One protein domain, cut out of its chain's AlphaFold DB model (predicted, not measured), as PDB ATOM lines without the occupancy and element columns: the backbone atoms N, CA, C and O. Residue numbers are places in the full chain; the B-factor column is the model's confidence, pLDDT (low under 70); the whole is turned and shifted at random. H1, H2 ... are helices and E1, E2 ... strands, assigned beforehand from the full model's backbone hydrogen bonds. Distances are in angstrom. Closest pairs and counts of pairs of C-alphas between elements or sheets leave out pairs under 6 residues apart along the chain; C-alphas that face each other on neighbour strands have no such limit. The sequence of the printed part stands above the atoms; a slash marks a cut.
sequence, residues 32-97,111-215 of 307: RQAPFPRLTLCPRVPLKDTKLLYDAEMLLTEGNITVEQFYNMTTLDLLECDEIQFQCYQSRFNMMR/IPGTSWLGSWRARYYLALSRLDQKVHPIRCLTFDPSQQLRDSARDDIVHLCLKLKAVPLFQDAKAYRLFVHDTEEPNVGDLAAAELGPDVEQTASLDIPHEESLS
ATOM      1  N   ARG A  32     290.157 226.045 246.781       63.03
ATOM      2  CA  ARG A  32     290.002 227.415 247.255       63.03
ATOM      3  C   ARG A  32     291.248 228.201 246.887       63.03
ATOM      4  O   ARG A  32     292.322 227.638 246.684       63.03
ATOM      5  N   GLN A  33     291.076 229.504 246.779       64.06
ATOM      6  CA  GLN A  33     292.194 230.415 246.658       64.06
ATOM      7  C   GLN A  33     292.937 230.457 247.991       64.06
ATOM      8  O   GLN A  33     292.302 230.557 249.041       64.06
ATOM      9  N   ALA A  34     294.257 230.311 247.952       69.62
ATOM     10  CA  ALA A  34     295.054 230.367 249.164       69.62
ATOM     11  C   ALA A  34     295.267 231.823 249.593       69.62
ATOM     12  O   ALA A  34     295.443 232.682 248.723       69.62
ATOM     13  N   PRO A  35     295.249 232.107 250.906       79.25
ATOM     14  CA  PRO A  35     295.590 233.429 251.412       79.25
ATOM     15  C   PRO A  35     297.048 233.770 251.085       79.25
ATOM     16  O   PRO A  35     297.860 232.885 250.800       79.25
ATOM     17  N   PHE A  36     297.393 235.059 251.167       84.50
ATOM     18  CA  PHE A  36     298.795 235.469 251.106       84.50
ATOM     19  C   PHE A  36     299.602 234.711 252.183       84.50
ATOM     20  O   PHE A  36     299.198 234.728 253.353       84.50
ATOM     21  N   PRO A  37     300.702 234.029 251.813       87.19
ATOM     22  CA  PRO A  37     301.450 233.187 252.737       87.19
ATOM     23  C   PRO A  37     302.277 234.018 253.716       87.19
ATOM     24  O   PRO A  37     302.572 235.193 253.484       87.19
ATOM     25  N   ARG A  38     302.718 233.383 254.798       90.06
ATOM     26  CA  ARG A  38     303.794 233.923 255.624       90.06
ATOM     27  C   ARG A  38     305.133 233.724 254.927       90.06
ATOM     28  O   ARG A  38     305.355 232.759 254.189       90.06
ATOM     29  N   LEU A  39     306.023 234.677 255.169       90.00
ATOM     30  CA  LEU A  39     307.361 234.697 254.598       90.00
ATOM     31  C   LEU A  39     308.370 234.737 255.736       90.00
ATOM     32  O   LEU A  39     308.411 235.722 256.462       90.00
ATOM     33  N   THR A  40     309.195 233.707 255.884       90.62
ATOM     34  CA  THR A  40     310.286 233.708 256.865       90.62
ATOM     35  C   THR A  40     311.618 233.869 256.162       90.62
ATOM     36  O   THR A  40     311.994 233.063 255.317       90.62
ATOM     37  N   LEU A  41     312.341 234.925 256.502       87.19
ATOM     38  CA  LEU A  41     313.647 235.252 255.969       87.19
ATOM     39  C   LEU A  41     314.720 234.895 256.993       87.19
ATOM     40  O   LEU A  41     314.757 235.457 258.089       87.19
ATOM     41  N   CYS A  42     315.604 233.980 256.618       84.19
ATOM     42  CA  CYS A  42     316.715 233.544 257.449       84.19
ATOM     43  C   CYS A  42     318.054 233.828 256.768       84.19
ATOM     44  O   CYS A  42     318.142 233.795 255.533       84.19
ATOM     45  N   PRO A  43     319.127 234.024 257.545       79.19
ATOM     46  CA  PRO A  43     320.472 233.932 257.008       79.19
ATOM     47  C   PRO A  43     320.741 232.540 256.419       79.19
ATOM     48  O   PRO A  43     320.269 231.520 256.932       79.19
ATOM     49  N   ARG A  44     321.511 232.482 255.332       75.00
ATOM     50  CA  ARG A  44     321.928 231.215 254.733       75.00
ATOM     51  C   ARG A  44     323.083 230.617 255.534       75.00
ATOM     52  O   ARG A  44     324.154 231.198 255.629       75.00
ATOM     53  N   VAL A  45     322.883 229.402 256.030       62.88
ATOM     54  CA  VAL A  45     323.934 228.567 256.629       62.88
ATOM     55  C   VAL A  45     324.550 227.710 255.508       62.88
ATOM     56  O   VAL A  45     323.796 227.145 254.701       62.88
ATOM     57  N   PRO A  46     325.887 227.613 255.376       56.81
ATOM     58  CA  PRO A  46     326.921 227.861 256.387       56.81
ATOM     59  C   PRO A  46     327.474 229.295 256.426       56.81
ATOM     60  O   PRO A  46     327.674 229.933 255.393       56.81
ATOM     61  N   LEU A  47     327.780 229.751 257.644       58.91
ATOM     62  CA  LEU A  47     328.579 230.943 257.939       58.91
ATOM     63  C   LEU A  47     329.993 230.699 257.389       58.91
ATOM     64  O   LEU A  47     330.679 229.777 257.827       58.91
ATOM     65  N   LYS A  48     330.414 231.448 256.367       55.09
ATOM     66  CA  LYS A  48     331.687 231.190 255.669       55.09
ATOM     67  C   LYS A  48     332.905 231.549 256.535       55.09
ATOM     68  O   LYS A  48     333.973 230.980 256.329       55.09
ATOM     69  N   ASP A  49     332.739 232.438 257.518       62.91
ATOM     70  CA  ASP A  49     333.782 232.781 258.489       62.91
ATOM     71  C   ASP A  49     333.674 231.909 259.751       62.91
ATOM     72  O   ASP A  49     333.153 232.306 260.796       62.91
ATOM     73  N   THR A  50     334.164 230.674 259.633       65.75
ATOM     74  CA  THR A  50     334.236 229.726 260.753       65.75
ATOM     75  C   THR A  50     335.134 230.223 261.882       65.75
ATOM     76  O   THR A  50     334.950 229.798 263.019       65.75
ATOM     77  N   LYS A  51     336.075 231.132 261.593       72.06
ATOM     78  CA  LYS A  51     336.943 231.736 262.601       72.06
ATOM     79  C   LYS A  51     336.157 232.715 263.465       72.06
ATOM     80  O   LYS A  51     336.224 232.610 264.679       72.06
ATOM     81  N   LEU A  52     335.376 233.610 262.867       71.44
ATOM     82  CA  LEU A  52     334.585 234.575 263.635       71.44
ATOM     83  C   LEU A  52     333.463 233.886 264.425       71.44
ATOM     84  O   LEU A  52     333.184 234.282 265.554       71.44
ATOM     85  N   LEU A  53     332.877 232.808 263.884       72.88
ATOM     86  CA  LEU A  53     331.968 231.953 264.652       72.88
ATOM     87  C   LEU A  53     332.682 231.314 265.853       72.88
ATOM     88  O   LEU A  53     332.185 231.410 266.968       72.88
ATOM     89  N   TYR A  54     333.858 230.719 265.641       76.62
ATOM     90  CA  TYR A  54     334.660 230.131 266.713       76.62
ATOM     91  C   TYR A  54     335.071 231.167 267.773       76.62
ATOM     92  O   TYR A  54     334.970 230.905 268.967       76.62
ATOM     93  N   ASP A  55     335.482 232.365 267.359       78.88
ATOM     94  CA  ASP A  55     335.845 233.456 268.266       78.88
ATOM     95  C   ASP A  55     334.626 233.895 269.100       78.88
ATOM     96  O   ASP A  55     334.733 234.090 270.311       78.88
ATOM     97  N   ALA A  56     333.439 233.979 268.491       76.88
ATOM     98  CA  ALA A  56     332.196 234.258 269.210       76.88
ATOM     99  C   ALA A  56     331.812 233.119 270.177       76.88
ATOM    100  O   ALA A  56     331.364 233.387 271.294       76.88
ATOM    101  N   GLU A  57     332.022 231.855 269.795       77.69
ATOM    102  CA  GLU A  57     331.833 230.692 270.676       77.69
ATOM    103  C   GLU A  57     332.785 230.736 271.881       77.69
ATOM    104  O   GLU A  57     332.377 230.447 273.011       77.69
ATOM    105  N   MET A  58     334.038 231.140 271.662       80.81
ATOM    106  CA  MET A  58     335.034 231.325 272.717       80.81
ATOM    107  C   MET A  58     334.625 232.437 273.682       80.81
ATOM    108  O   MET A  58     334.564 232.194 274.888       80.81
ATOM    109  N   LEU A  59     334.248 233.615 273.171       82.19
ATOM    110  CA  LEU A  59     333.768 234.731 273.998       82.19
ATOM    111  C   LEU A  59     332.573 234.329 274.867       82.19
ATOM    112  O   LEU A  59     332.471 234.728 276.024       82.19
ATOM    113  N   LEU A  60     331.670 233.521 274.323       76.38
ATOM    114  CA  LEU A  60     330.506 233.020 275.041       76.38
ATOM    115  C   LEU A  60     330.872 231.971 276.095       76.38
ATOM    116  O   LEU A  60     330.309 231.964 277.188       76.38
ATOM    117  N   THR A  61     331.842 231.106 275.794       79.44
ATOM    118  CA  THR A  61     332.360 230.105 276.738       79.44
ATOM    119  C   THR A  61     333.064 230.765 277.924       79.44
ATOM    120  O   THR A  61     332.913 230.302 279.059       79.44
ATOM    121  N   GLU A  62     333.772 231.864 277.668       83.62
ATOM    122  CA  GLU A  62     334.434 232.715 278.664       83.62
ATOM    123  C   GLU A  62     333.454 233.612 279.443       83.62
ATOM    124  O   GLU A  62     333.831 234.188 280.462       83.62
ATOM    125  N   GLY A  63     332.191 233.704 279.010       79.81
ATOM    126  CA  GLY A  63     331.169 234.547 279.638       79.81
ATOM    127  C   GLY A  63     331.276 236.036 279.292       79.81
ATOM    128  O   GLY A  63     330.634 236.857 279.941       79.81
ATOM    129  N   ASN A  64     332.060 236.391 278.270       85.19
ATOM    130  CA  ASN A  64     332.238 237.767 277.798       85.19
ATOM    131  C   ASN A  64     331.022 238.287 277.015       85.19
ATOM    132  O   ASN A  64     330.839 239.499 276.903       85.19
ATOM    133  N   ILE A  65     330.205 237.383 276.466       80.19
ATOM    134  CA  ILE A  65     328.942 237.704 275.794       80.19
ATOM    135  C   ILE A  65     327.815 236.792 276.287       80.19
ATOM    136  O   ILE A  65     328.058 235.669 276.726       80.19
ATOM    137  N   THR A  66     326.572 237.263 276.207       78.38
ATOM    138  CA  THR A  66     325.377 236.471 276.530       78.38
ATOM    139  C   THR A  66     324.945 235.595 275.352       78.38
ATOM    140  O   THR A  66     325.314 235.834 274.201       78.38
ATOM    141  N   VAL A  67     324.092 234.596 275.614       75.06
ATOM    142  CA  VAL A  67     323.478 233.777 274.553       75.06
ATOM    143  C   VAL A  67     322.708 234.654 273.563       75.06
ATOM    144  O   VAL A  67     322.843 234.480 272.360       75.06
ATOM    145  N   GLU A  68     321.951 235.638 274.047       73.38
ATOM    146  CA  GLU A  68     321.226 236.584 273.192       73.38
ATOM    147  C   GLU A  68     322.173 237.381 272.281       73.38
ATOM    148  O   GLU A  68     321.929 237.503 271.080       73.38
ATOM    149  N   GLN A  69     323.289 237.872 272.829       76.88
ATOM    150  CA  GLN A  69     324.312 238.577 272.056       76.88
ATOM    151  C   GLN A  69     324.932 237.674 270.988       76.88
ATOM    152  O   GLN A  69     325.096 238.115 269.854       76.88
ATOM    153  N   PHE A  70     325.202 236.406 271.309       76.56
ATOM    154  CA  PHE A  70     325.683 235.427 270.334       76.56
ATOM    155  C   PHE A  70     324.676 235.210 269.196       76.56
ATOM    156  O   PHE A  70     325.042 235.290 268.025       76.56
ATOM    157  N   TYR A  71     323.394 235.017 269.524       73.94
ATOM    158  CA  TYR A  71     322.339 234.918 268.516       73.94
ATOM    159  C   TYR A  71     322.270 236.189 267.661       73.94
ATOM    160  O   TYR A  71     322.141 236.088 266.448       73.94
ATOM    161  N   ASN A  72     322.400 237.384 268.240       72.25
ATOM    162  CA  ASN A  72     322.374 238.643 267.486       72.25
ATOM    163  C   ASN A  72     323.577 238.809 266.539       72.25
ATOM    164  O   ASN A  72     323.449 239.480 265.518       72.25
ATOM    165  N   MET A  73     324.719 238.175 266.819       68.81
ATOM    166  CA  MET A  73     325.868 238.181 265.905       68.81
ATOM    167  C   MET A  73     325.611 237.339 264.647       68.81
ATOM    168  O   MET A  73     326.079 237.706 263.572       68.81
ATOM    169  N   THR A  74     324.837 236.252 264.744       63.53
ATOM    170  CA  THR A  74     324.573 235.298 263.644       63.53
ATOM    171  C   THR A  74     323.339 235.638 262.801       63.53
ATOM    172  O   THR A  74     322.755 234.778 262.139       63.53
ATOM    173  N   THR A  75     322.921 236.902 262.809       64.69
ATOM    174  CA  THR A  75     321.531 237.273 262.555       64.69
ATOM    175  C   THR A  75     321.352 238.377 261.527       64.69
ATOM    176  O   THR A  75     322.128 239.323 261.461       64.69
ATOM    177  N   LEU A  76     320.271 238.260 260.752       64.44
ATOM    178  CA  LEU A  76     319.819 239.259 259.789       64.44
ATOM    179  C   LEU A  76     319.238 240.495 260.493       64.44
ATOM    180  O   LEU A  76     318.370 240.367 261.365       64.44
ATOM    181  N   ASP A  77     319.641 241.679 260.026       61.97
ATOM    182  CA  ASP A  77     318.991 242.949 260.356       61.97
ATOM    183  C   ASP A  77     318.267 243.516 259.122       61.97
ATOM    184  O   ASP A  77     318.856 243.692 258.048       61.97
ATOM    185  N   LEU A  78     316.970 243.803 259.279       60.94
ATOM    186  CA  LEU A  78     316.212 244.609 258.320       60.94
ATOM    187  C   LEU A  78     316.644 246.065 258.476       60.94
ATOM    188  O   LEU A  78     316.611 246.605 259.581       60.94
ATOM    189  N   LEU A  79     317.054 246.694 257.375       56.78
ATOM    190  CA  LEU A  79     317.385 248.115 257.380       56.78
ATOM    191  C   LEU A  79     316.146 248.930 257.060       56.78
ATOM    192  O   LEU A  79     315.425 248.626 256.110       56.78
ATOM    193  N   GLU A  80     315.957 250.022 257.791       55.16
ATOM    194  CA  GLU A  80     314.982 251.036 257.412       55.16
ATOM    195  C   GLU A  80     315.350 251.642 256.044       55.16
ATOM    196  O   GLU A  80     316.526 251.824 255.700       55.16
ATOM    197  N   CYS A  81     314.337 251.934 255.224       51.84
ATOM    198  CA  CYS A  81     314.541 252.778 254.050       51.84
ATOM    199  C   CYS A  81     314.450 254.235 254.504       51.84
ATOM    200  O   CYS A  81     313.369 254.688 254.874       51.84
ATOM    201  N   ASP A  82     315.561 254.967 254.429       48.88
ATOM    202  CA  ASP A  82     315.549 256.419 254.603       48.88
ATOM    203  C   ASP A  82     314.624 257.082 253.575       48.88
ATOM    204  O   ASP A  82     314.643 256.735 252.389       48.88
ATOM    205  N   GLU A  83     313.874 258.097 254.013       47.78
ATOM    206  CA  GLU A  83     312.951 258.880 253.173       47.78
ATOM    207  C   GLU A  83     313.626 259.519 251.947       47.78
ATOM    208  O   GLU A  83     312.966 259.827 250.958       47.78
ATOM    209  N   ILE A  84     314.951 259.672 251.983       47.75
ATOM    210  CA  ILE A  84     315.756 260.341 250.956       47.75
ATOM    211  C   ILE A  84     316.161 259.370 249.823       47.75
ATOM    212  O   ILE A  84     316.482 259.801 248.713       47.75
ATOM    213  N   GLN A  85     316.107 258.049 250.042       48.22
ATOM    214  CA  GLN A  85     316.426 257.054 249.010       48.22
ATOM    215  C   GLN A  85     315.173 256.662 248.209       48.22
ATOM    216  O   GLN A  85     314.440 255.732 248.543       48.22
ATOM    217  N   PHE A  86     314.969 257.355 247.083       44.28
ATOM    218  CA  PHE A  86     313.852 257.205 246.135       44.28
ATOM    219  C   PHE A  86     313.562 255.771 245.632       44.28
ATOM    220  O   PHE A  86     312.483 255.528 245.096       44.28
ATOM    221  N   GLN A  87     314.476 254.808 245.795       48.44
ATOM    222  CA  GLN A  87     314.317 253.452 245.251       48.44
ATOM    223  C   GLN A  87     313.268 252.599 245.992       48.44
ATOM    224  O   GLN A  87     312.558 251.839 245.340       48.44
ATOM    225  N   CYS A  88     313.072 252.761 247.310       44.66
ATOM    226  CA  CYS A  88     312.022 252.012 248.030       44.66
ATOM    227  C   CYS A  88     310.603 252.570 247.781       44.66
ATOM    228  O   CYS A  88     309.611 251.859 247.946       44.66
ATOM    229  N   TYR A  89     310.500 253.840 247.368       44.47
ATOM    230  CA  TYR A  89     309.236 254.555 247.147       44.47
ATOM    231  C   TYR A  89     308.589 254.287 245.781       44.47
ATOM    232  O   TYR A  89     307.426 254.635 245.585       44.47
ATOM    233  N   GLN A  90     309.306 253.668 244.837       40.91
ATOM    234  CA  GLN A  90     308.762 253.357 243.508       40.91
ATOM    235  C   GLN A  90     307.864 252.111 243.485       40.91
ATOM    236  O   GLN A  90     307.100 251.924 242.538       40.91
ATOM    237  N   SER A  91     307.897 251.273 244.526       41.84
ATOM    238  CA  SER A  91     306.896 250.216 244.695       41.84
ATOM    239  C   SER A  91     305.610 250.817 245.276       41.84
ATOM    240  O   SER A  91     305.663 251.615 246.209       41.84
ATOM    241  N   ARG A  92     304.430 250.415 244.778       38.22
ATOM    242  CA  ARG A  92     303.128 250.837 245.348       38.22
ATOM    243  C   ARG A  92     302.933 250.410 246.819       38.22
ATOM    244  O   ARG A  92     301.943 250.789 247.436       38.22
ATOM    245  N   PHE A  93     303.869 249.640 247.378       40.72
ATOM    246  CA  PHE A  93     303.755 248.929 248.642       40.72
ATOM    247  C   PHE A  93     305.106 248.890 249.377       40.72
ATOM    248  O   PHE A  93     305.841 247.905 249.333       40.72
ATOM    249  N   ASN A  94     305.448 249.972 250.080       41.78
ATOM    250  CA  ASN A  94     306.609 249.982 250.971       41.78
ATOM    251  C   ASN A  94     306.227 249.351 252.325       41.78
ATOM    252  O   ASN A  94     305.419 249.908 253.070       41.78
ATOM    253  N   MET A  95     306.799 248.183 252.634       46.44
ATOM    254  CA  MET A  95     306.524 247.436 253.870       46.44
ATOM    255  C   MET A  95     307.249 247.978 255.112       46.44
ATOM    256  O   MET A  95     307.068 247.438 256.201       46.44
ATOM    257  N   MET A  96     308.075 249.019 254.973       47.34
ATOM    258  CA  MET A  96     308.973 249.491 256.036       47.34
ATOM    259  C   MET A  96     308.692 250.933 256.468       47.34
ATOM    260  O   MET A  96     309.604 251.659 256.853       47.34
ATOM    261  N   ARG A  97     307.435 251.384 256.378       37.62
ATOM    262  CA  ARG A  97     307.069 252.748 256.771       37.62
ATOM    263  C   ARG A  97     306.796 252.810 258.274       37.62
ATOM    264  O   ARG A  97     305.849 252.185 258.743       37.62
ATOM    265  N   ILE A 111     308.793 249.187 265.762       40.84
ATOM    266  CA  ILE A 111     309.469 247.989 265.256       40.84
ATOM    267  C   ILE A 111     309.731 248.210 263.754       40.84
ATOM    268  O   ILE A 111     308.766 248.375 262.995       40.84
ATOM    269  N   PRO A 112     310.992 248.209 263.286       48.16
ATOM    270  CA  PRO A 112     311.291 248.313 261.862       48.16
ATOM    271  C   PRO A 112     310.587 247.187 261.089       48.16
ATOM    272  O   PRO A 112     310.667 246.020 261.467       48.16
ATOM    273  N   GLY A 113     309.888 247.519 259.998       58.66
ATOM    274  CA  GLY A 113     309.194 246.522 259.165       58.66
ATOM    275  C   GLY A 113     307.713 246.278 259.499       58.66
ATOM    276  O   GLY A 113     307.148 245.262 259.093       58.66
ATOM    277  N   THR A 114     307.045 247.183 260.210       64.88
ATOM    278  CA  THR A 114     305.573 247.204 260.257       64.88
ATOM    279  C   THR A 114     305.003 248.117 259.178       64.88
ATOM    280  O   THR A 114     305.470 249.238 259.000       64.88
ATOM    281  N   SER A 115     303.958 247.673 258.487       69.00
ATOM    282  CA  SER A 115     303.184 248.486 257.546       69.00
ATOM    283  C   SER A 115     301.715 248.067 257.554       69.00
ATOM    284  O   SER A 115     301.337 247.062 258.152       69.00
ATOM    285  N   TRP A 116     300.879 248.800 256.822       70.75
ATOM    286  CA  TRP A 116     299.486 248.419 256.569       70.75
ATOM    287  C   TRP A 116     299.336 247.039 255.905       70.75
ATOM    288  O   TRP A 116     298.291 246.412 256.034       70.75
ATOM    289  N   LEU A 117     300.384 246.538 255.239       75.12
ATOM    290  CA  LEU A 117     300.388 245.209 254.640       75.12
ATOM    291  C   LEU A 117     300.663 244.082 255.631       75.12
ATOM    292  O   LEU A 117     300.306 242.942 255.335       75.12
ATOM    293  N   GLY A 118     301.269 244.363 256.783       81.94
ATOM    294  CA  GLY A 118     301.674 243.350 257.754       81.94
ATOM    295  C   GLY A 118     302.873 243.779 258.593       81.94
ATOM    296  O   GLY A 118     303.365 244.905 258.481       81.94
ATOM    297  N   SER A 119     303.355 242.866 259.430       83.75
ATOM    298  CA  SER A 119     304.467 243.110 260.354       83.75
ATOM    299  C   SER A 119     305.555 242.057 260.226       83.75
ATOM    300  O   SER A 119     305.251 240.865 260.268       83.75
ATOM    301  N   TRP A 120     306.814 242.483 260.150       83.88
ATOM    302  CA  TRP A 120     307.962 241.605 260.367       83.88
ATOM    303  C   TRP A 120     308.177 241.371 261.864       83.88
ATOM    304  O   TRP A 120     308.174 242.308 262.659       83.88
ATOM    305  N   ARG A 121     308.355 240.109 262.249       85.69
ATOM    306  CA  ARG A 121     308.583 239.685 263.631       85.69
ATOM    307  C   ARG A 121     309.794 238.774 263.704       85.69
ATOM    308  O   ARG A 121     309.982 237.925 262.838       85.69
ATOM    309  N   ALA A 122     310.619 238.947 264.726       84.69
ATOM    310  CA  ALA A 122     311.835 238.162 264.883       84.69
ATOM    311  C   ALA A 122     311.583 236.914 265.735       84.69
ATOM    312  O   ALA A 122     310.827 236.953 266.704       84.69
ATOM    313  N   ARG A 123     312.242 235.809 265.387       87.06
ATOM    314  CA  ARG A 123     312.222 234.564 266.162       87.06
ATOM    315  C   ARG A 123     313.559 233.846 266.036       87.06
ATOM    316  O   ARG A 123     314.204 233.892 264.985       87.06
ATOM    317  N   TYR A 124     313.969 233.181 267.109       86.56
ATOM    318  CA  TYR A 124     315.145 232.322 267.108       86.56
ATOM    319  C   TYR A 124     314.818 230.919 266.605       86.56
ATOM    320  O   TYR A 124     313.781 230.347 266.932       86.56
ATOM    321  N   TYR A 125     315.751 230.353 265.850       86.44
ATOM    322  CA  TYR A 125     315.698 228.999 265.322       86.44
ATOM    323  C   TYR A 125     317.049 228.295 265.503       86.44
ATOM    324  O   TYR A 125     318.065 228.915 265.832       86.44
ATOM    325  N   LEU A 126     317.047 226.988 265.254       82.25
ATOM    326  CA  LEU A 126     318.241 226.220 264.927       82.25
ATOM    327  C   LEU A 126     318.187 225.838 263.451       82.25
ATOM    328  O   LEU A 126     317.120 225.523 262.933       82.25
ATOM    329  N   ALA A 127     319.331 225.837 262.782       78.88
ATOM    330  CA  ALA A 127     319.443 225.311 261.431       78.88
ATOM    331  C   ALA A 127     320.644 224.378 261.323       78.88
ATOM    332  O   ALA A 127     321.760 224.733 261.708       78.88
ATOM    333  N   LEU A 128     320.421 223.187 260.771       74.00
ATOM    334  CA  LEU A 128     321.476 222.242 260.449       74.00
ATOM    335  C   LEU A 128     322.332 222.804 259.310       74.00
ATOM    336  O   LEU A 128     321.862 223.052 258.193       74.00
ATOM    337  N   SER A 129     323.618 222.975 259.578       67.19
ATOM    338  CA  SER A 129     324.591 223.285 258.545       67.19
ATOM    339  C   SER A 129     324.861 222.047 257.701       67.19
ATOM    340  O   SER A 129     325.140 220.951 258.190       67.19
ATOM    341  N   ARG A 130     324.809 222.241 256.380       60.44
ATOM    342  CA  ARG A 130     325.081 221.181 255.403       60.44
ATOM    343  C   ARG A 130     326.559 220.787 255.330       60.44
ATOM    344  O   ARG A 130     326.851 219.759 254.732       60.44
ATOM    345  N   LEU A 131     327.472 221.597 255.877       60.41
ATOM    346  CA  LEU A 131     328.916 221.348 255.782       60.41
ATOM    347  C   LEU A 131     329.471 220.523 256.943       60.41
ATOM    348  O   LEU A 131     330.315 219.666 256.719       60.41
ATOM    349  N   ASP A 132     329.022 220.782 258.168       63.31
ATOM    350  CA  ASP A 132     329.599 220.211 259.393       63.31
ATOM    351  C   ASP A 132     328.604 219.351 260.186       63.31
ATOM    352  O   ASP A 132     328.960 218.844 261.247       63.31
ATOM    353  N   GLN A 133     327.372 219.174 259.685       65.06
ATOM    354  CA  GLN A 133     326.281 218.466 260.373       65.06
ATOM    355  C   GLN A 133     326.001 218.996 261.790       65.06
ATOM    356  O   GLN A 133     325.404 218.300 262.612       65.06
ATOM    357  N   LYS A 134     326.426 220.229 262.088       69.69
ATOM    358  CA  LYS A 134     326.126 220.899 263.351       69.69
ATOM    359  C   LYS A 134     324.890 221.758 263.188       69.69
ATOM    360  O   LYS A 134     324.636 222.305 262.113       69.69
ATOM    361  N   VAL A 135     324.140 221.914 264.271       74.06
ATOM    362  CA  VAL A 135     323.116 222.953 264.331       74.06
ATOM    363  C   VAL A 135     323.705 224.282 264.753       74.06
ATOM    364  O   VAL A 135     324.500 224.359 265.687       74.06
ATOM    365  N   HIS A 136     323.272 225.324 264.052       75.25
ATOM    366  CA  HIS A 136     323.670 226.696 264.301       75.25
ATOM    367  C   HIS A 136     322.456 227.506 264.744       75.25
ATOM    368  O   HIS A 136     321.402 227.431 264.099       75.25
ATOM    369  N   PRO A 137     322.577 228.283 265.829       77.94
ATOM    370  CA  PRO A 137     321.546 229.223 266.219       77.94
ATOM    371  C   PRO A 137     321.473 230.381 265.227       77.94
ATOM    372  O   PRO A 137     322.483 231.001 264.888       77.94
ATOM    373  N   ILE A 138     320.256 230.684 264.788       79.38
ATOM    374  CA  ILE A 138     319.975 231.784 263.866       79.38
ATOM    375  C   ILE A 138     318.753 232.565 264.352       79.38
ATOM    376  O   ILE A 138     317.834 231.987 264.936       79.38
ATOM    377  N   ARG A 139     318.701 233.873 264.095       81.62
ATOM    378  CA  ARG A 139     317.453 234.650 264.169       81.62
ATOM    379  C   ARG A 139     316.943 234.859 262.754       81.62
ATOM    380  O   ARG A 139     317.680 235.310 261.873       81.62
ATOM    381  N   CYS A 140     315.672 234.552 262.558       85.00
ATOM    382  CA  CYS A 140     314.967 234.821 261.317       85.00
ATOM    383  C   CYS A 140     313.881 235.866 261.550       85.00
ATOM    384  O   CYS A 140     313.474 236.131 262.685       85.00
ATOM    385  N   LEU A 141     313.410 236.443 260.454       86.56
ATOM    386  CA  LEU A 141     312.335 237.421 260.440       86.56
ATOM    387  C   LEU A 141     311.157 236.841 259.676       86.56
ATOM    388  O   LEU A 141     311.297 236.478 258.514       86.56
ATOM    389  N   THR A 142     310.005 236.762 260.319       89.62
ATOM    390  CA  THR A 142     308.765 236.267 259.729       89.62
ATOM    391  C   THR A 142     307.832 237.436 259.465       89.62
ATOM    392  O   THR A 142     307.490 238.185 260.377       89.62
ATOM    393  N   PHE A 143     307.411 237.598 258.218       88.75
ATOM    394  CA  PHE A 143     306.360 238.520 257.833       88.75
ATOM    395  C   PHE A 143     305.003 237.892 258.120       88.75
ATOM    396  O   PHE A 143     304.637 236.877 257.517       88.75
ATOM    397  N   ASP A 144     304.257 238.517 259.024       88.12
ATOM    398  CA  ASP A 144     302.860 238.201 259.270       88.12
ATOM    399  C   ASP A 144     301.973 239.163 258.462       88.12
ATOM    400  O   ASP A 144     301.914 240.358 258.784       88.12
ATOM    401  N   PRO A 145     301.320 238.684 257.386       86.69
ATOM    402  CA  PRO A 145     300.525 239.538 256.518       86.69
ATOM    403  C   PRO A 145     299.221 239.958 257.203       86.69
ATOM    404  O   PRO A 145     298.536 239.154 257.845       86.69
ATOM    405  N   SER A 146     298.857 241.225 257.002       84.88
ATOM    406  CA  SER A 146     297.583 241.807 257.425       84.88
ATOM    407  C   SER A 146     296.398 241.079 256.792       84.88
ATOM    408  O   SER A 146     296.500 240.497 255.708       84.88
ATOM    409  N   GLN A 147     295.234 241.185 257.433       83.12
ATOM    410  CA  GLN A 147     293.992 240.657 256.872       83.12
ATOM    411  C   GLN A 147     293.698 241.258 255.488       83.12
ATOM    412  O   GLN A 147     293.327 240.536 254.568       83.12
ATOM    413  N   GLN A 148     293.972 242.554 255.309       79.94
ATOM    414  CA  GLN A 148     293.801 243.233 254.029       79.94
ATOM    415  C   GLN A 148     294.651 242.605 252.919       79.94
ATOM    416  O   GLN A 148     294.120 242.341 251.845       79.94
ATOM    417  N   LEU A 149     295.938 242.328 253.166       81.12
ATOM    418  CA  LEU A 149     296.809 241.689 252.173       81.12
ATOM    419  C   LEU A 149     296.378 240.245 251.884       81.12
ATOM    420  O   LEU A 149     296.400 239.810 250.732       81.12
ATOM    421  N   ARG A 150     295.948 239.504 252.913       81.38
ATOM    422  CA  ARG A 150     295.394 238.149 252.740       81.38
ATOM    423  C   ARG A 150     294.155 238.159 251.844       81.38
ATOM    424  O   ARG A 150     293.986 237.238 251.048       81.38
ATOM    425  N   ASP A 151     293.332 239.200 251.945       75.31
ATOM    426  CA  ASP A 151     292.115 239.359 251.152       75.31
ATOM    427  C   ASP A 151     292.351 239.965 249.760       75.31
ATOM    428  O   ASP A 151     291.621 239.618 248.833       75.31
ATOM    429  N   SER A 152     293.366 240.819 249.582       69.12
ATOM    430  CA  SER A 152     293.669 241.494 248.310       69.12
ATOM    431  C   SER A 152     294.569 240.689 247.374       69.12
ATOM    432  O   SER A 152     294.538 240.905 246.168       69.12
ATOM    433  N   ALA A 153     295.344 239.728 247.887       63.03
ATOM    434  CA  ALA A 153     296.228 238.868 247.089       63.03
ATOM    435  C   ALA A 153     295.488 237.914 246.123       63.03
ATOM    436  O   ALA A 153     296.086 236.981 245.585       63.03
ATOM    437  N   ARG A 154     294.182 238.121 245.923       60.84
ATOM    438  CA  ARG A 154     293.317 237.286 245.098       60.84
ATOM    439  C   ARG A 154     293.581 237.479 243.601       60.84
ATOM    440  O   ARG A 154     293.591 236.490 242.886       60.84
ATOM    441  N   ASP A 155     293.898 238.682 243.131       57.44
ATOM    442  CA  ASP A 155     294.083 238.913 241.684       57.44
ATOM    443  C   ASP A 155     295.262 239.837 241.334       57.44
ATOM    444  O   ASP A 155     295.559 240.048 240.157       57.44
ATOM    445  N   ASP A 156     295.979 240.341 242.341       65.69
ATOM    446  CA  ASP A 156     296.993 241.378 242.159       65.69
ATOM    447  C   ASP A 156     298.430 240.859 242.282       65.69
ATOM    448  O   ASP A 156     298.768 240.026 243.129       65.69
ATOM    449  N   ILE A 157     299.317 241.422 241.456       68.06
ATOM    450  CA  ILE A 157     300.764 241.279 241.628       68.06
ATOM    451  C   ILE A 157     301.169 242.084 242.864       68.06
ATOM    452  O   ILE A 157     301.143 243.316 242.869       68.06
ATOM    453  N   VAL A 158     301.575 241.375 243.915       72.31
ATOM    454  CA  VAL A 158     302.099 241.991 245.134       72.31
ATOM    455  C   VAL A 158     303.590 242.261 244.954       72.31
ATOM    456  O   VAL A 158     304.394 241.340 244.822       72.31
ATOM    457  N   HIS A 159     303.968 243.538 244.966       69.75
ATOM    458  CA  HIS A 159     305.366 243.958 244.919       69.75
ATOM    459  C   HIS A 159     305.886 244.203 246.332       69.75
ATOM    460  O   HIS A 159     305.425 245.118 247.007       69.75
ATOM    461  N   LEU A 160     306.860 243.402 246.759       71.56
ATOM    462  CA  LEU A 160     307.517 243.541 248.053       71.56
ATOM    463  C   LEU A 160     308.946 244.055 247.857       71.56
ATOM    464  O   LEU A 160     309.746 243.412 247.183       71.56
ATOM    465  N   CYS A 161     309.267 245.205 248.451       69.75
ATOM    466  CA  CYS A 161     310.620 245.761 248.453       69.75
ATOM    467  C   CYS A 161     311.247 245.587 249.843       69.75
ATOM    468  O   CYS A 161     310.663 246.011 250.840       69.75
ATOM    469  N   LEU A 162     312.418 244.948 249.902       72.00
ATOM    470  CA  LEU A 162     313.155 244.668 251.135       72.00
ATOM    471  C   LEU A 162     314.581 245.202 251.021       72.00
ATOM    472  O   LEU A 162     315.252 244.959 250.019       72.00
ATOM    473  N   LYS A 163     315.056 245.875 252.072       71.06
ATOM    474  CA  LYS A 163     316.453 246.295 252.212       71.06
ATOM    475  C   LYS A 163     317.086 245.520 253.363       71.06
ATOM    476  O   LYS A 163     316.680 245.652 254.515       71.06
ATOM    477  N   LEU A 164     318.061 244.680 253.041       70.69
ATOM    478  CA  LEU A 164     318.638 243.715 253.975       70.69
ATOM    479  C   LEU A 164     320.090 244.088 254.278       70.69
ATOM    480  O   LEU A 164     320.874 244.289 253.348       70.69
ATOM    481  N   LYS A 165     320.471 244.154 255.559       66.75
ATOM    482  CA  LYS A 165     321.871 244.353 255.957       66.75
ATOM    483  C   LYS A 165     322.621 243.033 255.887       66.75
ATOM    484  O   LYS A 165     322.329 242.134 256.673       66.75
ATOM    485  N   ALA A 166     323.617 242.939 255.003       60.66
ATOM    486  CA  ALA A 166     324.539 241.805 255.003       60.66
ATOM    487  C   ALA A 166     325.198 241.675 256.385       60.66
ATOM    488  O   ALA A 166     325.828 242.617 256.873       60.66
ATOM    489  N   VAL A 167     325.012 240.524 257.032       60.78
ATOM    490  CA  VAL A 167     325.634 240.245 258.332       60.78
ATOM    491  C   VAL A 167     327.135 240.066 258.099       60.78
ATOM    492  O   VAL A 167     327.499 239.347 257.165       60.78
ATOM    493  N   PRO A 168     328.012 240.648 258.936       54.69
ATOM    494  CA  PRO A 168     329.465 240.535 258.770       54.69
ATOM    495  C   PRO A 168     329.982 239.091 258.655       54.69
ATOM    496  O   PRO A 168     330.997 238.851 258.012       54.69
ATOM    497  N   LEU A 169     329.257 238.131 259.238       57.00
ATOM    498  CA  LEU A 169     329.566 236.701 259.203       57.00
ATOM    499  C   LEU A 169     329.297 236.000 257.853       57.00
ATOM    500  O   LEU A 169     329.702 234.846 257.675       57.00
ATOM    501  N   PHE A 170     328.632 236.657 256.894       58.00
ATOM    502  CA  PHE A 170     328.357 236.101 255.564       58.00
ATOM    503  C   PHE A 170     329.139 236.855 254.483       58.00
ATOM    504  O   PHE A 170     328.797 237.971 254.106       58.00
ATOM    505  N   GLN A 171     330.164 236.210 253.925       50.50
ATOM    506  CA  GLN A 171     330.834 236.665 252.704       50.50
ATOM    507  C   GLN A 171     330.300 235.871 251.502       50.50
ATOM    508  O   GLN A 171     330.847 234.807 251.224       50.50
ATOM    509  N   ASP A 172     329.212 236.319 250.852       51.44
ATOM    510  CA  ASP A 172     328.919 236.132 249.406       51.44
ATOM    511  C   ASP A 172     327.466 236.496 249.010       51.44
ATOM    512  O   ASP A 172     326.549 236.527 249.832       51.44
ATOM    513  N   ALA A 173     327.266 236.699 247.700       48.72
ATOM    514  CA  ALA A 173     326.084 237.166 246.953       48.72
ATOM    515  C   ALA A 173     324.738 236.398 247.120       48.72
ATOM    516  O   ALA A 173     323.814 236.592 246.331       48.72
ATOM    517  N   LYS A 174     324.599 235.513 248.114       58.19
ATOM    518  CA  LYS A 174     323.348 234.799 248.460       58.19
ATOM    519  C   LYS A 174     323.217 234.662 249.976       58.19
ATOM    520  O   LYS A 174     323.210 233.550 250.508       58.19
ATOM    521  N   ALA A 175     323.173 235.799 250.664       68.62
ATOM    522  CA  ALA A 175     323.207 235.857 252.124       68.62
ATOM    523  C   ALA A 175     321.944 235.291 252.795       68.62
ATOM    524  O   ALA A 175     321.986 234.950 253.976       68.62
ATOM    525  N   TYR A 176     320.830 235.160 252.064       79.44
ATOM    526  CA  TYR A 176     319.528 234.893 252.670       79.44
ATOM    527  C   TYR A 176     318.752 233.785 251.984       79.44
ATOM    528  O   TYR A 176     318.827 233.602 250.768       79.44
ATOM    529  N   ARG A 177     317.951 233.092 252.786       85.62
ATOM    530  CA  ARG A 177     316.961 232.120 252.346       85.62
ATOM    531  C   ARG A 177     315.575 232.582 252.759       85.62
ATOM    532  O   ARG A 177     315.338 232.881 253.928       85.62
ATOM    533  N   LEU A 178     314.673 232.615 251.788       88.50
ATOM    534  CA  LEU A 178     313.256 232.868 251.984       88.50
ATOM    535  C   LEU A 178     312.527 231.532 252.096       88.50
ATOM    536  O   LEU A 178     312.641 230.687 251.209       88.50
ATOM    537  N   PHE A 179     311.764 231.370 253.165       91.75
ATOM    538  CA  PHE A 179     310.838 230.273 253.392       91.75
ATOM    539  C   PHE A 179     309.416 230.780 253.180       91.75
ATOM    540  O   PHE A 179     309.034 231.818 253.724       91.75
ATOM    541  N   VAL A 180     308.635 230.042 252.399       90.81
ATOM    542  CA  VAL A 180     307.223 230.326 252.137       90.81
ATOM    543  C   VAL A 180     306.404 229.265 252.851       90.81
ATOM    544  O   VAL A 180     306.576 228.072 252.602       90.81
ATOM    545  N   HIS A 181     305.533 229.699 253.752       89.38
ATOM    546  CA  HIS A 181     304.729 228.809 254.580       89.38
ATOM    547  C   HIS A 181     303.374 229.446 254.898       89.38
ATOM    548  O   HIS A 181     303.150 230.627 254.635       89.38
ATOM    549  N   ASP A 182     302.443 228.649 255.409       82.31
ATOM    550  CA  ASP A 182     301.144 229.151 255.855       82.31
ATOM    551  C   ASP A 182     301.237 229.651 257.313       82.31
ATOM    552  O   ASP A 182     302.258 230.186 257.746       82.31
ATOM    553  N   THR A 183     300.170 229.503 258.091       79.69
ATOM    554  CA  THR A 183     300.126 229.832 259.518       79.69
ATOM    555  C   THR A 183     301.045 228.958 260.373       79.69
ATOM    556  O   THR A 183     301.457 229.402 261.444       79.69
ATOM    557  N   GLU A 184     301.404 227.768 259.890       83.62
ATOM    558  CA  GLU A 184     302.311 226.843 260.566       83.62
ATOM    559  C   GLU A 184     303.755 227.361 260.601       83.62
ATOM    560  O   GLU A 184     304.210 228.071 259.699       83.62
ATOM    561  N   GLU A 185     304.493 226.966 261.639       86.19
ATOM    562  CA  GLU A 185     305.908 227.307 261.773       86.19
ATOM    563  C   GLU A 185     306.764 226.580 260.722       86.19
ATOM    564  O   GLU A 185     306.624 225.366 260.537       86.19
ATOM    565  N   PRO A 186     307.686 227.288 260.045       89.44
ATOM    566  CA  PRO A 186     308.512 226.688 259.012       89.44
ATOM    567  C   PRO A 186     309.567 225.761 259.626       89.44
ATOM    568  O   PRO A 186     310.174 226.062 260.658       89.44
ATOM    569  N   ASN A 187     309.871 224.654 258.949       88.50
ATOM    570  CA  ASN A 187     311.128 223.947 259.167       88.50
ATOM    571  C   ASN A 187     312.238 224.729 258.453       88.50
ATOM    572  O   ASN A 187     312.308 224.743 257.223       88.50
ATOM    573  N   VAL A 188     313.108 225.380 259.225       86.50
ATOM    574  CA  VAL A 188     314.231 226.168 258.682       86.50
ATOM    575  C   VAL A 188     315.520 225.349 258.579       86.50
ATOM    576  O   VAL A 188     316.592 225.887 258.301       86.50
ATOM    577  N   GLY A 189     315.410 224.032 258.763       80.94
ATOM    578  CA  GLY A 189     316.518 223.089 258.771       80.94
ATOM    579  C   GLY A 189     316.848 222.554 260.159       80.94
ATOM    580  O   GLY A 189     317.912 221.968 260.311       80.94
ATOM    581  N   ASP A 190     315.990 222.753 261.160       79.00
ATOM    582  CA  ASP A 190     316.103 222.099 262.467       79.00
ATOM    583  C   ASP A 190     315.730 220.616 262.418       79.00
ATOM    584  O   ASP A 190     316.252 219.843 263.214       79.00
ATOM    585  N   LEU A 191     314.877 220.223 261.468       81.31
ATOM    586  CA  LEU A 191     314.549 218.824 261.204       81.31
ATOM    587  C   LEU A 191     315.140 218.399 259.861       81.31
ATOM    588  O   LEU A 191     314.849 219.000 258.816       81.31
ATOM    589  N   ALA A 192     315.955 217.347 259.869       77.62
ATOM    590  CA  ALA A 192     316.481 216.749 258.653       77.62
ATOM    591  C   ALA A 192     315.360 216.087 257.833       77.62
ATOM    592  O   ALA A 192     314.330 215.670 258.359       77.62
ATOM    593  N   ALA A 193     315.576 215.914 256.525       74.44
ATOM    594  CA  ALA A 193     314.594 215.274 255.643       74.44
ATOM    595  C   ALA A 193     314.175 213.870 256.121       74.44
ATOM    596  O   ALA A 193     313.026 213.482 255.954       74.44
ATOM    597  N   ALA A 194     315.103 213.128 256.734       74.44
ATOM    598  CA  ALA A 194     314.834 211.812 257.304       74.44
ATOM    599  C   ALA A 194     313.987 211.861 258.592       74.44
ATOM    600  O   ALA A 194     313.345 210.872 258.926       74.44
ATOM    601  N   GLU A 195     313.974 212.992 259.303       75.25
ATOM    602  CA  GLU A 195     313.257 213.175 260.575       75.25
ATOM    603  C   GLU A 195     311.820 213.670 260.379       75.25
ATOM    604  O   GLU A 195     310.983 213.477 261.254       75.25
ATOM    605  N   LEU A 196     311.515 214.279 259.228       76.25
ATOM    606  CA  LEU A 196     310.157 214.714 258.878       76.25
ATOM    607  C   LEU A 196     309.200 213.533 258.657       76.25
ATOM    608  O   LEU A 196     307.995 213.659 258.862       76.25
ATOM    609  N   GLY A 197     309.729 212.376 258.258       72.81
ATOM    610  CA  GLY A 197     308.919 211.238 257.837       72.81
ATOM    611  C   GLY A 197     308.292 211.433 256.446       72.81
ATOM    612  O   GLY A 197     308.488 212.463 255.801       72.81
ATOM    613  N   PRO A 198     307.565 210.423 255.936       71.31
ATOM    614  CA  PRO A 198     307.043 210.424 254.566       71.31
ATOM    615  C   PRO A 198     305.831 211.345 254.360       71.31
ATOM    616  O   PRO A 198     305.552 211.729 253.227       71.31
ATOM    617  N   ASP A 199     305.116 211.680 255.436       70.94
ATOM    618  CA  ASP A 199     303.829 212.385 255.383       70.94
ATOM    619  C   ASP A 199     303.941 213.896 255.650       70.94
ATOM    620  O   ASP A 199     302.943 214.611 255.545       70.94
ATOM    621  N   VAL A 200     305.134 214.397 255.999       76.06
ATOM    622  CA  VAL A 200     305.371 215.819 256.285       76.06
ATOM    623  C   VAL A 200     306.181 216.440 255.154       76.06
ATOM    624  O   VAL A 200     307.343 216.098 254.928       76.06
ATOM    625  N   GLU A 201     305.564 217.374 254.431       77.69
ATOM    626  CA  GLU A 201     306.236 218.090 253.348       77.69
ATOM    627  C   GLU A 201     307.312 219.044 253.888       77.69
ATOM    628  O   GLU A 201     307.173 219.670 254.941       77.69
ATOM    629  N   GLN A 202     308.408 219.183 253.138       81.88
ATOM    630  CA  GLN A 202     309.425 220.185 253.441       81.88
ATOM    631  C   GLN A 202     308.880 221.588 253.183       81.88
ATOM    632  O   GLN A 202     308.238 221.845 252.165       81.88
ATOM    633  N   THR A 203     309.212 222.525 254.071       88.69
ATOM    634  CA  THR A 203     308.887 223.935 253.867       88.69
ATOM    635  C   THR A 203     309.522 224.447 252.574       88.69
ATOM    636  O   THR A 203     310.737 224.342 252.372       88.69
ATOM    637  N   ALA A 204     308.697 225.030 251.701       89.00
ATOM    638  CA  ALA A 204     309.155 225.612 250.449       89.00
ATOM    639  C   ALA A 204     310.172 226.725 250.731       89.00
ATOM    640  O   ALA A 204     309.912 227.632 251.523       89.00
ATOM    641  N   SER A 205     311.340 226.663 250.088       89.50
ATOM    642  CA  SER A 205     312.406 227.636 250.316       89.50
ATOM    643  C   SER A 205     313.230 227.929 249.069       89.50
ATOM    644  O   SER A 205     313.335 227.101 248.163       89.50
ATOM    645  N   LEU A 206     313.813 229.126 249.023       88.25
ATOM    646  CA  LEU A 206     314.677 229.592 247.940       88.25
ATOM    647  C   LEU A 206     315.741 230.560 248.463       88.25
ATOM    648  O   LEU A 206     315.503 231.312 249.407       88.25
ATOM    649  N   ASP A 207     316.908 230.563 247.825       84.12
ATOM    650  CA  ASP A 207     317.987 231.500 248.151       84.12
ATOM    651  C   ASP A 207     317.775 232.822 247.400       84.12
ATOM    652  O   ASP A 207     317.557 232.815 246.186       84.12
ATOM    653  N   ILE A 208     317.854 233.951 248.109       79.50
ATOM    654  CA  ILE A 208     317.688 235.284 247.519       79.50
ATOM    655  C   ILE A 208     319.009 235.717 246.857       79.50
ATOM    656  O   ILE A 208     320.042 235.735 247.537       79.50
ATOM    657  N   PRO A 209     319.003 236.061 245.555       72.50
ATOM    658  CA  PRO A 209     320.171 236.615 244.874       72.50
ATOM    659  C   PRO A 209     320.465 238.053 245.331       72.50
ATOM    660  O   PRO A 209     319.563 238.809 245.687       72.50
ATOM    661  N   HIS A 210     321.739 238.439 245.321       69.56
ATOM    662  CA  HIS A 210     322.166 239.816 245.568       69.56
ATOM    663  C   HIS A 210     321.725 240.739 244.425       69.56
ATOM    664  O   HIS A 210     321.892 240.378 243.267       69.56
ATOM    665  N   GLU A 211     321.192 241.922 244.756       65.44
ATOM    666  CA  GLU A 211     320.877 243.022 243.814       65.44
ATOM    667  C   GLU A 211     319.875 242.721 242.681       65.44
ATOM    668  O   GLU A 211     319.577 243.604 241.878       65.44
ATOM    669  N   GLU A 212     319.284 241.528 242.637       66.81
ATOM    670  CA  GLU A 212     318.302 241.150 241.619       66.81
ATOM    671  C   GLU A 212     316.870 241.142 242.168       66.81
ATOM    672  O   GLU A 212     316.592 240.686 243.280       66.81
ATOM    673  N   SER A 213     315.922 241.616 241.355       70.75
ATOM    674  CA  SER A 213     314.497 241.495 241.656       70.75
ATOM    675  C   SER A 213     314.047 240.041 241.519       70.75
ATOM    676  O   SER A 213     314.142 239.455 240.440       70.75
ATOM    677  N   LEU A 214     313.497 239.476 242.591       76.75
ATOM    678  CA  LEU A 214     312.946 238.126 242.598       76.75
ATOM    679  C   LEU A 214     311.444 238.153 242.285       76.75
ATOM    680  O   LEU A 214     310.676 238.832 242.965       76.75
ATOM    681  N   SER A 215     311.019 237.369 241.294       79.81
ATOM    682  CA  SER A 215     309.602 237.143 240.991       79.81
ATOM    683  C   SER A 215     309.216 235.706 241.325       79.81
ATOM    684  O   SER A 215     309.865 234.764 240.868       79.81
TER     685      SER A 215
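Overview. This is residues 32 to 97 and 111 to 215 of the 307 residues of an uncharacterized protein of Amphibalanus amphitrite (UniProt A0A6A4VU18). Little regular structure is here: one strongly twisted antiparallel sheet, E2, E3, E1, E4, E5, has helical hairpin H1-H2 near one end, short H3 at the other, and long loops around. The 171 printed residues run E1, H1, H2, E2, E3, H3, E4, E5, class mixed, with 64 in named elements. The whole is compact, radius of gyration of the C-alphas 17.3 A, spanning 52 by 48 by 26 A.

Along the chain. Find E1, residues 38 to 43, from C-alpha 38 at (303.794, 233.923, 255.624). E2, 118 to 128, and E3, 135 to 145, each span 29.1 A; E4 is 176 to 181; E5, 204 to 208, ends at (317.688, 235.284, 247.519). H1 is 50 to 61, 16.1 A; H2 67 to 73; H3 147 to 152.

Arrangement. Look between neighbours E1 and E4 for N 40 and O 179, 2.9 A apart. H2 is on the sheet and stands up from it, C-alphas Tyr 71 and Ile 138 closest at 6.1 A. H1 touches H2 with residues 56 to 60 alone, closest C-alphas Ala 56 and Phe 70, 6.7 A. H3 only grazes the sheet. In H1, H2 and H3 every O i to N i+4 pair is within hydrogen-bond range.

Size, cuts and confidence. Residues 98 to 110 are cut out, a gap of 10.0 A. Links H3 to E4 and E4 to E5 are long. Confidence is under 70 in 67 residues, among them 73 to 97.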